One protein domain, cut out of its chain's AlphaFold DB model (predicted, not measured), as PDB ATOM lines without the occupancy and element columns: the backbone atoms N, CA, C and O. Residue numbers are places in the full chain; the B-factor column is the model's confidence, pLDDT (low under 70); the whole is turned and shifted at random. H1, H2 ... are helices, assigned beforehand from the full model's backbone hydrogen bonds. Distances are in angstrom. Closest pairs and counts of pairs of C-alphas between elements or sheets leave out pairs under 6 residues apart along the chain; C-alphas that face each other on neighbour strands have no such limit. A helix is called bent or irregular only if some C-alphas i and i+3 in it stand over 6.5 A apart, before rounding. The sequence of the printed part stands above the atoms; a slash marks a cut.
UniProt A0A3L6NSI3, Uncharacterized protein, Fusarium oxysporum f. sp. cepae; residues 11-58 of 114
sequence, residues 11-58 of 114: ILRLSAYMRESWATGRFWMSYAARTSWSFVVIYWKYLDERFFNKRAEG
ATOM      1  N   ILE A  11     -21.630  -5.050  -0.099       66.12
ATOM      2  CA  ILE A  11     -22.619  -5.408   0.956       66.12
ATOM      3  C   ILE A  11     -21.959  -5.867   2.273       66.12
ATOM      4  O   ILE A  11     -22.581  -6.498   3.125       66.12
ATOM      5  N   LEU A  12     -20.685  -5.544   2.505       70.19
ATOM      6  CA  LEU A  12     -20.074  -5.733   3.824       70.19
ATOM      7  C   LEU A  12     -20.211  -4.455   4.651       70.19
ATOM      8  O   LEU A  12     -19.894  -3.360   4.189       70.19
ATOM      9  N   ARG A  13     -20.637  -4.588   5.916       89.88
ATOM     10  CA  ARG A  13     -20.520  -3.490   6.889       89.88
ATOM     11  C   ARG A  13     -19.062  -3.028   6.912       89.88
ATOM     12  O   ARG A  13     -18.166  -3.870   6.951       89.88
ATOM     13  N   LEU A  14     -18.825  -1.715   6.948       89.25
ATOM     14  CA  LEU A  14     -17.475  -1.137   6.917       89.25
ATOM     15  C   LEU A  14     -16.524  -1.804   7.924       89.25
ATOM     16  O   LEU A  14     -15.385  -2.112   7.593       89.25
ATOM     17  N   SER A  15     -17.008  -2.111   9.128       92.50
ATOM     18  CA  SER A  15     -16.231  -2.808  10.158       92.50
ATOM     19  C   SER A  15     -15.779  -4.216   9.749       92.50
ATOM     20  O   SER A  15     -14.670  -4.622  10.096       92.50
ATOM     21  N   ALA A  16     -16.599  -4.956   8.999       93.50
ATOM     22  CA  ALA A  16     -16.247  -6.271   8.473       93.50
ATOM     23  C   ALA A  16     -15.180  -6.155   7.376       93.50
ATOM     24  O   ALA A  16     -14.187  -6.877   7.423       93.50
ATOM     25  N   TYR A  17     -15.333  -5.194   6.458       92.19
ATOM     26  CA  TYR A  17     -14.328  -4.913   5.427       92.19
ATOM     27  C   TYR A  17     -12.988  -4.466   6.033       92.19
ATOM     28  O   TYR A  17     -11.930  -4.973   5.672       92.19
ATOM     29  N   MET A  18     -13.015  -3.571   7.024       92.56
ATOM     30  CA  MET A  18     -11.804  -3.139   7.727       92.56
ATOM     31  C   MET A  18     -11.111  -4.314   8.423       92.56
ATOM     32  O   MET A  18      -9.900  -4.481   8.275       92.56
ATOM     33  N   ARG A  19     -11.865  -5.165   9.129       93.81
ATOM     34  CA  ARG A  19     -11.319  -6.357   9.790       93.81
ATOM     35  C   ARG A  19     -10.689  -7.326   8.791       93.81
ATOM     36  O   ARG A  19      -9.589  -7.809   9.045       93.81
ATOM     37  N   GLU A  20     -11.356  -7.582   7.667       94.56
ATOM     38  CA  GLU A  20     -10.801  -8.383   6.571       94.56
ATOM     39  C   GLU A  20      -9.481  -7.781   6.084       94.56
ATOM     40  O   GLU A  20      -8.474  -8.481   6.054       94.56
ATOM     41  N   SER A  21      -9.442  -6.473   5.819       93.38
ATOM     42  CA  SER A  21      -8.241  -5.797   5.322       93.38
ATOM     43  C   SER A  21      -7.046  -5.861   6.288       93.38
ATOM     44  O   SER A  21      -5.890  -5.873   5.854       93.38
ATOM     45  N   TRP A  22      -7.304  -5.912   7.600       92.12
ATOM     46  CA  TRP A  22      -6.277  -6.116   8.625       92.12
ATOM     47  C   TRP A  22      -5.794  -7.564   8.638       92.12
ATOM     48  O   TRP A  22      -4.588  -7.810   8.687       92.12
ATOM     49  N   ALA A  23      -6.732  -8.513   8.568       90.44
ATOM     50  CA  ALA A  23      -6.447  -9.941   8.579       90.44
ATOM     51  C   ALA A  23      -5.673 -10.389   7.332       90.44
ATOM     52  O   ALA A  23      -4.780 -11.229   7.444       90.44
ATOM     53  N   THR A  24      -5.956  -9.807   6.165       90.44
ATOM     54  CA  THR A  24      -5.262 -10.110   4.903       90.44
ATOM     55  C   THR A  24      -3.975  -9.314   4.708       90.44
ATOM     56  O   THR A  24      -3.147  -9.690   3.884       90.44
ATOM     57  N   GLY A  25      -3.742  -8.260   5.498       90.56
ATOM     58  CA  GLY A  25      -2.530  -7.439   5.416       90.56
ATOM     59  C   GLY A  25      -2.633  -6.233   4.481       90.56
ATOM     60  O   GLY A  25      -1.736  -5.392   4.470       90.56
ATOM     61  N   ARG A  26      -3.743  -6.092   3.746       92.75
ATOM     62  CA  ARG A  26      -3.985  -5.017   2.769       92.75
ATOM     63  C   ARG A  26      -3.866  -3.623   3.388       92.75
ATOM     64  O   ARG A  26      -3.265  -2.718   2.804       92.75
ATOM     65  N   PHE A  27      -4.413  -3.465   4.591       92.50
ATOM     66  CA  PHE A  27      -4.303  -2.226   5.355       92.50
ATOM     67  C   PHE A  27      -2.849  -1.929   5.735       92.50
ATOM     68  O   PHE A  27      -2.368  -0.826   5.487       92.50
ATOM     69  N   TRP A  28      -2.140  -2.919   6.282       92.12
ATOM     70  CA  TRP A  28      -0.751  -2.775   6.717       92.12
ATOM     71  C   TRP A  28       0.177  -2.414   5.558       92.12
ATOM     72  O   TRP A  28       1.005  -1.525   5.710       92.12
ATOM     73  N   MET A  29      -0.020  -3.020   4.386       90.94
ATOM     74  CA  MET A  29       0.721  -2.676   3.171       90.94
ATOM     75  C   MET A  29       0.476  -1.219   2.752       90.94
ATOM     76  O   MET A  29       1.422  -0.462   2.545       90.94
ATOM     77  N   SER A  30      -0.793  -0.803   2.692       90.81
ATOM     78  CA  SER A  30      -1.164   0.576   2.339       90.81
ATOM     79  C   SER A  30      -0.646   1.599   3.352       90.81
ATOM     80  O   SER A  30      -0.294   2.718   2.985       90.81
ATOM     81  N   TYR A  31      -0.612   1.235   4.634       89.88
ATOM     82  CA  TYR A  31      -0.107   2.090   5.702       89.88
ATOM     83  C   TYR A  31       1.423   2.209   5.643       89.88
ATOM     84  O   TYR A  31       1.947   3.324   5.634       89.88
ATOM     85  N   ALA A  32       2.133   1.087   5.493       89.12
ATOM     86  CA  ALA A  32       3.589   1.041   5.369       89.12
ATOM     87  C   ALA A  32       4.098   1.856   4.166       89.12
ATOM     88  O   ALA A  32       5.090   2.565   4.285       89.12
ATOM     89  N   ALA A  33       3.380   1.834   3.038       88.19
ATOM     90  CA  ALA A  33       3.729   2.623   1.854       88.19
ATOM     91  C   ALA A  33       3.632   4.148   2.064       88.19
ATOM     92  O   ALA A  33       4.285   4.910   1.359       88.19
ATOM     93  N   ARG A  34       2.811   4.607   3.017       87.62
ATOM     94  CA  ARG A  34       2.598   6.040   3.298       87.62
ATOM     95  C   ARG A  34       3.454   6.572   4.437       87.62
ATOM     96  O   ARG A  34       3.567   7.782   4.596       87.62
ATOM     97  N   THR A  35       3.992   5.687   5.270       81.94
ATOM     98  CA  THR A  35       4.655   6.066   6.518       81.94
ATOM     99  C   THR A  35       6.017   5.390   6.608       81.94
ATOM    100  O   THR A  35       6.149   4.250   7.041       81.94
ATOM    101  N   SER A  36       7.056   6.118   6.193       76.81
ATOM    102  CA  SER A  36       8.436   5.615   6.170       76.81
ATOM    103  C   SER A  36       8.955   5.252   7.565       76.81
ATOM    104  O   SER A  36       9.642   4.246   7.715       76.81
ATOM    105  N   TRP A  37       8.578   6.013   8.600       75.69
ATOM    106  CA  TRP A  37       9.020   5.766   9.979       75.69
ATOM    107  C   TRP A  37       8.521   4.422  10.524       75.69
ATOM    108  O   TRP A  37       9.260   3.677  11.165       75.69
ATOM    109  N   SER A  38       7.250   4.096  10.300       82.25
ATOM    110  CA  SER A  38       6.626   2.884  10.844       82.25
ATOM    111  C   SER A  38       6.845   1.660   9.953       82.25
ATOM    112  O   SER A  38       6.575   0.541  10.399       82.25
ATOM    113  N   PHE A  39       7.353   1.854   8.728       86.69
ATOM    114  CA  PHE A  39       7.567   0.799   7.744       86.69
ATOM    115  C   PHE A  39       8.292  -0.403   8.346       86.69
ATOM    116  O   PHE A  39       7.782  -1.514   8.255       86.69
ATOM    117  N   VAL A  40       9.422  -0.185   9.029       86.25
ATOM    118  CA  VAL A  40      10.239  -1.271   9.601       86.25
ATOM    119  C   VAL A  40       9.421  -2.131  10.567       86.25
ATOM    120  O   VAL A  40       9.431  -3.358  10.482       86.25
ATOM    121  N   VAL A  41       8.658  -1.501  11.460       89.06
ATOM    122  CA  VAL A  41       7.849  -2.210  12.459       89.06
ATOM    123  C   VAL A  41       6.696  -2.962  11.796       89.06
ATOM    124  O   VAL A  41       6.447  -4.124  12.118       89.06
ATOM    125  N   ILE A  42       5.992  -2.319  10.862       90.88
ATOM    126  CA  ILE A  42       4.851  -2.922  10.162       90.88
ATOM    127  C   ILE A  42       5.308  -4.089   9.295       90.88
ATOM    128  O   ILE A  42       4.660  -5.136   9.295       90.88
ATOM    129  N   TYR A  43       6.423  -3.915   8.588       90.31
ATOM    130  CA  TYR A  43       7.013  -4.924   7.728       90.31
ATOM    131  C   TYR A  43       7.279  -6.199   8.526       90.31
ATOM    132  O   TYR A  43       6.668  -7.232   8.248       90.31
ATOM    133  N   TRP A  44       8.081  -6.112   9.592       90.19
ATOM    134  CA  TRP A  44       8.451  -7.285  10.386       90.19
ATOM    135  C   TRP A  44       7.278  -7.919  11.133       90.19
ATOM    136  O   TRP A  44       7.260  -9.137  11.330       90.19
ATOM    137  N   LYS A  45       6.303  -7.113  11.568       89.69
ATOM    138  CA  LYS A  45       5.178  -7.602  12.370       89.69
ATOM    139  C   LYS A  45       4.054  -8.207  11.533       89.69
ATOM    140  O   LYS A  45       3.438  -9.171  11.977       89.69
ATOM    141  N   TYR A  46       3.752  -7.635  10.370       89.88
ATOM    142  CA  TYR A  46       2.522  -7.959   9.645       89.88
ATOM    143  C   TYR A  46       2.730  -8.430   8.211       89.88
ATOM    144  O   TYR A  46       1.818  -9.073   7.690       89.88
ATOM    145  N   LEU A  47       3.856  -8.106   7.567       91.44
ATOM    146  CA  LEU A  47       4.050  -8.352   6.133       91.44
ATOM    147  C   LEU A  47       5.072  -9.455   5.855       91.44
ATOM    148  O   LEU A  47       4.802 -10.320   5.033       91.44
ATOM    149  N   ASP A  48       6.200  -9.462   6.561       92.44
ATOM    150  CA  ASP A  48       7.350 -10.333   6.305       92.44
ATOM    151  C   ASP A  48       6.975 -11.815   6.094       92.44
ATOM    152  O   ASP A  48       7.202 -12.371   5.021       92.44
ATOM    153  N   GLU A  49       6.311 -12.445   7.067       91.94
ATOM    154  CA  GLU A  49       5.951 -13.870   6.980       91.94
ATOM    155  C   GLU A  49       4.867 -14.182   5.943       91.94
ATOM    156  O   GLU A  49       4.709 -15.334   5.543       91.94
ATOM    157  N   ARG A  50       4.120 -13.167   5.488       90.69
ATOM    158  CA  ARG A  50       3.110 -13.331   4.434       90.69
ATOM    159  C   ARG A  50       3.740 -13.436   3.053       90.69
ATOM    160  O   ARG A  50       3.178 -14.108   2.198       90.69
ATOM    161  N   PHE A  51       4.871 -12.764   2.841       89.25
ATOM    162  CA  PHE A  51       5.583 -12.767   1.563       89.25
ATOM    163  C   PHE A  51       6.698 -13.816   1.511       89.25
ATOM    164  O   PHE A  51       6.938 -14.386   0.452       89.25
ATOM    165  N   PHE A  52       7.358 -14.095   2.640       90.19
ATOM    166  CA  PHE A  52       8.596 -14.888   2.683       90.19
ATOM    167  C   PHE A  52       8.516 -16.130   3.577       90.19
ATOM    168  O   PHE A  52       9.544 -16.669   3.990       90.19
ATOM    169  N   ASN A  53       7.296 -16.600   3.853       89.38
ATOM    170  CA  ASN A  53       6.995 -17.730   4.734       89.38
ATOM    171  C   ASN A  53       7.357 -17.487   6.211       89.38
ATOM    172  O   ASN A  53       8.035 -16.521   6.584       89.38
ATOM    173  N   LYS A  54       6.877 -18.393   7.069       89.94
ATOM    174  CA  LYS A  54       7.139 -18.359   8.513       89.94
ATOM    175  C   LYS A  54       8.636 -18.417   8.803       89.94
ATOM    176  O   LYS A  54       9.370 -19.166   8.159       89.94
ATOM    177  N   ARG A  55       9.072 -17.640   9.792       88.06
ATOM    178  CA  ARG A  55      10.438 -17.710  10.329       88.06
ATOM    179  C   ARG A  55      10.513 -18.666  11.517       88.06
ATOM    180  O   ARG A  55       9.492 -19.156  11.994       88.06
ATOM    181  N   ALA A  56      11.724 -18.899  12.015       85.81
ATOM    182  CA  ALA A  56      11.916 -19.630  13.260       85.81
ATOM    183  C   ALA A  56      11.246 -18.888  14.430       85.81
ATOM    184  O   ALA A  56      11.462 -17.683  14.632       85.81
ATOM    185  N   GLU A  57      10.432 -19.614  15.198       84.88
ATOM    186  CA  GLU A  57       9.781 -19.084  16.395       84.88
ATOM    187  C   GLU A  57      10.825 -18.617  17.420       84.88
ATOM    188  O   GLU A  57      11.909 -19.183  17.538       84.88
ATOM    189  N   GLY A  58      10.516 -17.541  18.146       85.50
ATOM    190  CA  GLY A  58      11.409 -16.993  19.173       85.50
ATOM    191  C   GLY A  58      12.589 -16.159  18.659       85.50
ATOM    192  O   GLY A  58      13.352 -15.646  19.474       85.50
TER     193      GLY A  58
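This is residues 11 to 58 of the 114 residues of an uncharacterized protein of Fusarium oxysporum f. sp. cepae (UniProt A0A3L6NSI3). The longest helix, H3, kinked along its way, folds back beside H2 as a V-shaped helical hairpin, and H1 turns off at a corner from the start of H2. Residues 11 to 17, of which 14 to 17 belong to H1, stick out at one end of the longest axis, and residues 51 to 58, of which 51 and 52 belong to H3, stick out at the other end of the printed part. The printed part has 48 residues with three named helices, in the order H1, H2, H3, and no named strand; the class is all helix. The whole is loose, with a radius of gyration of the C-alphas of 12.4 A, and elongated, spanning 39 by 24 by 16 A.

H3 is residues 36 to 52, 20.8 A from first to last C-alpha, and ends at C-alpha 52 at (8.596, -14.888, 2.683). It has a kink of 58 degrees near residue 43 and is irregular, with C-alphas 46 and 49 at 7.3 A. H2 is residues 26 to 34, 12.9 A long, from C-alpha 26 at (-3.985, -5.017, 2.769). H1 is residues 14 to 24, 15.3 A long, from C-alpha 14 at (-17.475, -1.137, 6.917).

H3 and H2 touch as a hairpin; their closest C-alphas, of Phe 39 and Ala 32, are 4.6 A apart. They run opposite ways at a steep tilt of 37 degrees, only just past shallow. H1 and H2 only just touch, with 3 pairs of C-alphas within 8 A, and only at the corner by their link; the closest C-alphas, of Ser 21 and Phe 27, are 5.3 A apart. Their lines are about perpendicular, at 80 degrees. H1 and H3 are near each other, with 5 pairs of C-alphas within 10 A. Every O i to N i+4 pair is within hydrogen-bond range in H1, against 4 of 5 in H2 and 8 of 13 in H3.

The two C-alphas farthest apart, of Ile 11 and Gly 58, are 40.3 A apart. The printed part has no cut, and both links, H1 to H2 and H2 to H3, are tight. Residues 33 to 38, of which 36 to 38 belong to H3, stand free. The mean pLDDT of the printed part is 88.4, and residue 11 alone is under 70.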